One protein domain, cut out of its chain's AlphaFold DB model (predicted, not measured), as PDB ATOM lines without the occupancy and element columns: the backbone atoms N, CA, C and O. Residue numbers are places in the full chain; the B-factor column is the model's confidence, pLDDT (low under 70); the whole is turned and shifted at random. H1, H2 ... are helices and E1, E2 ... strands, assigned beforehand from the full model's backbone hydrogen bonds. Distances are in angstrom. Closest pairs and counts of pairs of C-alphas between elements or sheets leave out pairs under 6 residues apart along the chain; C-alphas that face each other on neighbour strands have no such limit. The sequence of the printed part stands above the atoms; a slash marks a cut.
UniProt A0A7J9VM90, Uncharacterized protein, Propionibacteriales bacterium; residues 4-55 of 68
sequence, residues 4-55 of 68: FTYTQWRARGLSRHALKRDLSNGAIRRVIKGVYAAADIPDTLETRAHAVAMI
ATOM      1  N   PHE A   4      63.016  32.975   6.450       92.06
ATOM      2  CA  PHE A   4      62.290  31.833   6.995       92.06
ATOM      3  C   PHE A   4      63.119  30.549   6.984       92.06
ATOM      4  O   PHE A   4      64.000  30.340   6.147       92.06
ATOM      5  N   THR A   5      62.817  29.648   7.917       93.00
ATOM      6  CA  THR A   5      63.417  28.310   7.975       93.00
ATOM      7  C   THR A   5      62.635  27.305   7.133       93.00
ATOM      8  O   THR A   5      61.462  27.506   6.806       93.00
ATOM      9  N   TYR A   6      63.245  26.153   6.841       90.00
ATOM     10  CA  TYR A   6      62.511  25.031   6.242       90.00
ATOM     11  C   TYR A   6      61.337  24.548   7.116       90.00
ATOM     12  O   TYR A   6      60.312  24.111   6.595       90.00
ATOM     13  N   THR A   7      61.448  24.659   8.440       90.31
ATOM     14  CA  THR A   7      60.355  24.317   9.360       90.31
ATOM     15  C   THR A   7      59.164  25.252   9.165       90.31
ATOM     16  O   THR A   7      58.037  24.783   9.046       90.31
ATOM     17  N   GLN A   8      59.405  26.561   9.047       91.81
ATOM     18  CA  GLN A   8      58.348  27.538   8.764       91.81
ATOM     19  C   GLN A   8      57.762  27.362   7.360       91.81
ATOM     20  O   GLN A   8      56.552  27.470   7.184       91.81
ATOM     21  N   TRP A   9      58.591  27.022   6.371       92.75
ATOM     22  CA  TRP A   9      58.130  26.655   5.029       92.75
ATOM     23  C   TRP A   9      57.149  25.477   5.067       92.75
ATOM     24  O   TRP A   9      56.057  25.541   4.506       92.75
ATOM     25  N   ARG A  10      57.508  24.415   5.796       92.50
ATOM     26  CA  ARG A  10      56.659  23.234   5.997       92.50
ATOM     27  C   ARG A  10      55.387  23.547   6.779       92.50
ATOM     28  O   ARG A  10      54.340  23.014   6.431       92.50
ATOM     29  N   ALA A  11      55.467  24.408   7.791       92.12
ATOM     30  CA  ALA A  11      54.311  24.843   8.576       92.12
ATOM     31  C   ALA A  11      53.282  25.615   7.730       92.12
ATOM     32  O   ALA A  11      52.094  25.563   8.020       92.12
ATOM     33  N   ARG A  12      53.717  26.258   6.637       92.69
ATOM     34  CA  ARG A  12      52.839  26.876   5.624       92.69
ATOM     35  C   ARG A  12      52.232  25.866   4.636       92.69
ATOM     36  O   ARG A  12      51.656  26.265   3.632       92.69
ATOM     37  N   GLY A  13      52.400  24.562   4.868       95.31
ATOM     38  CA  GLY A  13      51.907  23.500   3.984       95.31
ATOM     39  C   GLY A  13      52.739  23.296   2.714       95.31
ATOM     40  O   GLY A  13      52.384  22.479   1.867       95.31
ATOM     41  N   LEU A  14      53.867  23.997   2.566       94.75
ATOM     42  CA  LEU A  14      54.673  23.934   1.353       94.75
ATOM     43  C   LEU A  14      55.631  22.737   1.383       94.75
ATOM     44  O   LEU A  14      56.253  22.392   2.394       94.75
ATOM     45  N   SER A  15      55.758  22.073   0.237       94.38
ATOM     46  CA  SER A  15      56.579  20.871   0.105       94.38
ATOM     47  C   SER A  15      58.057  21.203  -0.110       94.38
ATOM     48  O   SER A  15      58.432  22.302  -0.527       94.38
ATOM     49  N   ARG A  16      58.929  20.213   0.112       91.56
ATOM     50  CA  ARG A  16      60.354  20.311  -0.246       91.56
ATOM     51  C   ARG A  16      60.561  20.513  -1.747       91.56
ATOM     52  O   ARG A  16      61.525  21.154  -2.153       91.56
ATOM     53  N   HIS A  17      59.667  19.956  -2.560       96.00
ATOM     54  CA  HIS A  17      59.716  20.107  -4.007       96.00
ATOM     55  C   HIS A  17      59.415  21.553  -4.418       96.00
ATOM     56  O   HIS A  17      60.151  22.113  -5.222       96.00
ATOM     57  N   ALA A  18      58.417  22.184  -3.785       95.44
ATOM     58  CA  ALA A  18      58.132  23.604  -3.970       95.44
ATOM     59  C   ALA A  18      59.333  24.474  -3.573       95.44
ATOM     60  O   ALA A  18      59.732  25.331  -4.346       95.44
ATOM     61  N   LEU A  19      59.992  24.180  -2.442       93.81
ATOM     62  CA  LEU A  19      61.209  24.898  -2.040       93.81
ATOM     63  C   LEU A  19      62.307  24.796  -3.108       93.81
ATOM     64  O   LEU A  19      62.948  25.786  -3.442       93.81
ATOM     65  N   LYS A  20      62.543  23.589  -3.640       94.88
ATOM     66  CA  LYS A  20      63.573  23.362  -4.663       94.88
ATOM     67  C   LYS A  20      63.249  24.108  -5.956       94.88
ATOM     68  O   LYS A  20      64.152  24.706  -6.528       94.88
ATOM     69  N   ARG A  21      61.987  24.071  -6.387       96.56
ATOM     70  CA  ARG A  21      61.498  24.789  -7.566       96.56
ATOM     71  C   ARG A  21      61.644  26.299  -7.397       96.56
ATOM     72  O   ARG A  21      62.140  26.973  -8.288       96.56
ATOM     73  N   ASP A  22      61.256  26.833  -6.248       95.19
ATOM     74  CA  ASP A  22      61.280  28.277  -6.025       95.19
ATOM     75  C   ASP A  22      62.728  28.781  -5.862       95.19
ATOM     76  O   ASP A  22      63.045  29.887  -6.292       95.19
ATOM     77  N   LEU A  23      63.638  27.943  -5.338       94.44
ATOM     78  CA  LEU A  23      65.086  28.187  -5.371       94.44
ATOM     79  C   LEU A  23      65.649  28.165  -6.796       94.44
ATOM     80  O   LEU A  23      66.442  29.033  -7.143       94.44
ATOM     81  N   SER A  24      65.276  27.175  -7.617       95.88
ATOM     82  CA  SER A  24      65.786  27.069  -8.991       95.88
ATOM     83  C   SER A  24      65.271  28.183  -9.892       95.88
ATOM     84  O   SER A  24      65.988  28.629 -10.778       95.88
ATOM     85  N   ASN A  25      64.049  28.647  -9.644       95.31
ATOM     86  CA  ASN A  25      63.417  29.719 -10.405       95.31
ATOM     87  C   ASN A  25      63.822  31.113  -9.899       95.31
ATOM     88  O   ASN A  25      63.348  32.109 -10.433       95.31
ATOM     89  N   GLY A  26      64.648  31.192  -8.850       94.12
ATOM     90  CA  GLY A  26      65.093  32.457  -8.271       94.12
ATOM     91  C   GLY A  26      63.996  33.241  -7.551       94.12
ATOM     92  O   GLY A  26      64.194  34.416  -7.285       94.12
ATOM     93  N   ALA A  27      62.860  32.622  -7.217       94.12
ATOM     94  CA  ALA A  27      61.800  33.255  -6.425       94.12
ATOM     95  C   ALA A  27      62.198  33.388  -4.945       94.12
ATOM     96  O   ALA A  27      61.765  34.300  -4.239       94.12
ATOM     97  N   ILE A  28      63.053  32.479  -4.477       94.31
ATOM     98  CA  ILE A  28      63.671  32.532  -3.157       94.31
ATOM     99  C   ILE A  28      65.173  32.294  -3.283       94.31
ATOM    100  O   ILE A  28      65.648  31.628  -4.203       94.31
ATOM    101  N   ARG A  29      65.932  32.794  -2.313       93.81
ATOM    102  CA  ARG A  29      67.377  32.592  -2.196       93.81
ATOM    103  C   ARG A  29      67.727  31.968  -0.858       93.81
ATOM    104  O   ARG A  29      67.021  32.125   0.138       93.81
ATOM    105  N   ARG A  30      68.856  31.267  -0.814       92.94
ATOM    106  CA  ARG A  30      69.410  30.733   0.430       92.94
ATOM    107  C   ARG A  30      70.312  31.784   1.075       92.94
ATOM    108  O   ARG A  30      71.325  32.141   0.491       92.94
ATOM    109  N   VAL A  31      69.962  32.239   2.278       91.50
ATOM    110  CA  VAL A  31      70.742  33.247   3.024       91.50
ATOM    111  C   VAL A  31      71.897  32.582   3.773       91.50
ATOM    112  O   VAL A  31      73.047  33.008   3.686       91.50
ATOM    113  N   ILE A  32      71.589  31.489   4.477       89.62
ATOM    114  CA  ILE A  32      72.543  30.589   5.140       89.62
ATOM    115  C   ILE A  32      72.012  29.148   5.079       89.62
ATOM    116  O   ILE A  32      70.935  28.871   4.547       89.62
ATOM    117  N   LYS A  33      72.759  28.163   5.591       86.25
ATOM    118  CA  LYS A  33      72.270  26.774   5.653       86.25
ATOM    119  C   LYS A  33      70.984  26.678   6.481       86.25
ATOM    120  O   LYS A  33      71.006  26.929   7.675       86.25
ATOM    121  N   GLY A  34      69.891  26.274   5.827       87.69
ATOM    122  CA  GLY A  34      68.585  26.065   6.459       87.69
ATOM    123  C   GLY A  34      67.688  27.303   6.549       87.69
ATOM    124  O   GLY A  34      66.553  27.160   7.001       87.69
ATOM    125  N   VAL A  35      68.159  28.473   6.095       93.19
ATOM    126  CA  VAL A  35      67.396  29.731   6.104       93.19
ATOM    127  C   VAL A  35      67.364  30.347   4.713       93.19
ATOM    128  O   VAL A  35      68.380  30.415   4.012       93.19
ATOM    129  N   TYR A  36      66.183  30.806   4.333       94.06
ATOM    130  CA  TYR A  36      65.852  31.296   3.007       94.06
ATOM    131  C   TYR A  36      65.197  32.670   3.115       94.06
ATOM    132  O   TYR A  36      64.650  33.011   4.158       94.06
ATOM    133  N   ALA A  37      65.263  33.450   2.046       94.75
ATOM    134  CA  ALA A  37      64.557  34.717   1.905       94.75
ATOM    135  C   ALA A  37      63.878  34.759   0.539       94.75
ATOM    136  O   ALA A  37      64.340  34.097  -0.395       94.75
ATOM    137  N   ALA A  38      62.813  35.544   0.414       92.94
ATOM    138  CA  ALA A  38      62.287  35.899  -0.896       92.94
ATOM    139  C   ALA A  38      63.315  36.738  -1.679       92.94
ATOM    140  O   ALA A  38      64.193  37.380  -1.094       92.94
ATOM    141  N   ALA A  39      63.275  36.647  -3.007       91.25
ATOM    142  CA  ALA A  39      64.283  37.257  -3.875       91.25
ATOM    143  C   ALA A  39      64.244  38.793  -3.894       91.25
ATOM    144  O   ALA A  39      65.257  39.427  -4.170       91.25
ATOM    145  N   ASP A  40      63.096  39.374  -3.560       91.19
ATOM    146  CA  ASP A  40      62.876  40.810  -3.396       91.19
ATOM    147  C   ASP A  40      63.479  41.372  -2.097       91.19
ATOM    148  O   ASP A  40      63.643  42.584  -1.972       91.19
ATOM    149  N   ILE A  41      63.848  40.513  -1.138       89.62
ATOM    150  CA  ILE A  41      64.458  40.932   0.127       89.62
ATOM    151  C   ILE A  41      65.966  41.173  -0.061       89.62
ATOM    152  O   ILE A  41      66.716  40.206  -0.288       89.62
ATOM    153  N   PRO A  42      66.446  42.421   0.134       89.00
ATOM    154  CA  PRO A  42      67.859  42.757  -0.003       89.00
ATOM    155  C   PRO A  42      68.771  41.881   0.865       89.00
ATOM    156  O   PRO A  42      68.461  41.557   2.021       89.00
ATOM    157  N   ASP A  43      69.921  41.491   0.310       88.56
ATOM    158  CA  ASP A  43      70.954  40.766   1.050       88.56
ATOM    159  C   ASP A  43      71.857  41.720   1.821       88.56
ATOM    160  O   ASP A  43      72.950  42.070   1.385       88.56
ATOM    161  N   THR A  44      71.370  42.167   2.976       90.44
ATOM    162  CA  THR A  44      72.123  43.038   3.877       90.44
ATOM    163  C   THR A  44      72.663  42.270   5.074       90.44
ATOM    164  O   THR A  44      72.271  41.132   5.364       90.44
ATOM    165  N   LEU A  45      73.567  42.913   5.810       89.12
ATOM    166  CA  LEU A  45      74.093  42.372   7.054       89.12
ATOM    167  C   LEU A  45      72.974  42.086   8.064       89.12
ATOM    168  O   LEU A  45      73.008  41.050   8.721       89.12
ATOM    169  N   GLU A  46      71.978  42.962   8.151       87.69
ATOM    170  CA  GLU A  46      70.812  42.833   9.024       87.69
ATOM    171  C   GLU A  46      70.005  41.582   8.664       87.69
ATOM    172  O   GLU A  46      69.708  40.765   9.539       87.69
ATOM    173  N   THR A  47      69.732  41.363   7.371       88.56
ATOM    174  CA  THR A  47      69.033  40.161   6.889       88.56
ATOM    175  C   THR A  47      69.807  38.886   7.236       88.56
ATOM    176  O   THR A  47      69.221  37.898   7.690       88.56
ATOM    177  N   ARG A  48      71.139  38.892   7.080       88.88
ATOM    178  CA  ARG A  48      71.987  37.742   7.441       88.88
ATOM    179  C   ARG A  48      72.067  37.534   8.956       88.88
ATOM    180  O   ARG A  48      72.008  36.390   9.400       88.88
ATOM    181  N   ALA A  49      72.145  38.600   9.752       88.56
ATOM    182  CA  ALA A  49      72.143  38.529  11.214       88.56
ATOM    183  C   ALA A  49      70.827  37.941  11.742       88.56
ATOM    184  O   ALA A  49      70.843  37.033  12.576       88.56
ATOM    185  N   HIS A  50      69.695  38.376  11.184       87.81
ATOM    186  CA  HIS A  50      68.383  37.807  11.484       87.81
ATOM    187  C   HIS A  50      68.326  36.321  11.131       87.81
ATOM    188  O   HIS A  50      67.906  35.513  11.955       87.81
ATOM    189  N   ALA A  51      68.819  35.936   9.951       89.56
ATOM    190  CA  ALA A  51      68.880  34.532   9.559       89.56
ATOM    191  C   ALA A  51      69.705  33.680  10.543       89.56
ATOM    192  O   ALA A  51      69.296  32.570  10.884       89.56
ATOM    193  N   VAL A  52      70.838  34.191  11.042       88.19
ATOM    194  CA  VAL A  52      71.653  33.497  12.055       88.19
ATOM    195  C   VAL A  52      70.884  33.328  13.367       88.19
ATOM    196  O   VAL A  52      70.875  32.225  13.916       88.19
ATOM    197  N   ALA A  53      70.194  34.371  13.833       86.19
ATOM    198  CA  ALA A  53      69.400  34.325  15.061       86.19
ATOM    199  C   ALA A  53      68.261  33.285  15.010       86.19
ATOM    200  O   ALA A  53      67.878  32.745  16.042       86.19
ATOM    201  N   MET A  54      67.745  32.949  13.822       85.44
ATOM    202  CA  MET A  54      66.680  31.945  13.669       85.44
ATOM    203  C   MET A  54      67.134  30.498  13.896       85.44
ATOM    204  O   MET A  54      66.301  29.635  14.164       85.44
ATOM    205  N   ILE A  55      68.426  30.207  13.728       83.50
ATOM    206  CA  ILE A  55      68.970  28.842  13.831       83.50
ATOM    207  C   ILE A  55      69.926  28.669  15.011       83.50
ATOM    208  O   ILE A  55      70.463  27.580  15.215       83.50
TER     209      ILE A  55
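AT A GLANCE: This is residues 4 to 55 of the 68 residues of an uncharacterized protein of Propionibacteriales bacterium (UniProt A0A7J9VM90). A small two-stranded hairpin, E1 and E2, sits in the middle, with helix H3 packed on it from one side and helix H2 on the opposite side. H1 and H2, joined by a tight link, make a V-shaped corner, with their lines at 54 degrees, and residues 4 to 5, just before H1, pair with E2. The printed part has 52 residues, with three named helices and two named strands in the order H1, H2, E1, E2, H3; the sheet's order is E1 - E2, antiparallel, and the class is mixed, helices and strands. The whole is compact, with a radius of gyration of the C-alphas of 10.6 A, and its C-alphas span 28 by 21 by 15 A.

IN THESE COORDINATES: The printed part begins at Phe 4. H1 covers residues 6 to 11, 8.5 A from first to last C-alpha, and its C-alpha 6 is at (62.511, 25.031, 6.242). H2, residues 16 to 24, is 12.3 A long. E1, residues 28 to 32, is also 12.3 A long and begins with C-alpha 28 at (63.671, 32.532, -3.157). E2 covers residues 35 to 38, 10.6 A. H3, residues 45 to 55, is the longest helix at 16.0 A and ends with C-alpha 55 at (68.970, 28.842, 13.831).

HOW THE PARTS SIT: E1 and E2 form a hairpin, antiparallel, with 147 degrees between their directions. N 29 and O 37 are within hydrogen-bond range at 2.8 A, as are N 37 and O 29 at 2.9 A. Residues 4 to 5 pair antiparallel with residues 35 to 36 of E2. The closest C-alphas of H3 and E2 are those of Ala 51 and Val 35, 6.1 A apart. Those of H3 and E1 are Arg 48 and Val 31, 6.4 A apart. The closest C-alphas of H2 and E1 are those of Asp 22 and Ile 28, 5.7 A apart. H2 and E2 are near each other, with 5 pairs of C-alphas within 10 A. H1 and H2 are close but not clearly touching, their closest C-alphas being those of Arg 10 and Arg 16 at 7.8 A; they run opposite ways at a steep tilt of 54 degrees. H1 and E2 come closest at the C-alphas of Tyr 6 and Val 35, 6.8 A. H3 is apart from H1 and from H2, and H1 is apart from E1. Every O i to N i+4 pair is within hydrogen-bond range in H1 and H2, and 6 of 7 are in H3.

THE WHOLE: The two C-alphas farthest apart are those of Gly 13 and Leu 45, 29.3 A. The printed part has no cut. The links H1 to H2, H2 to E1 and E1 to E2 are tight, and E2 to H3, with 6 residues, is short. The mean pLDDT of the printed part is 91.6, and no printed residue is under 70.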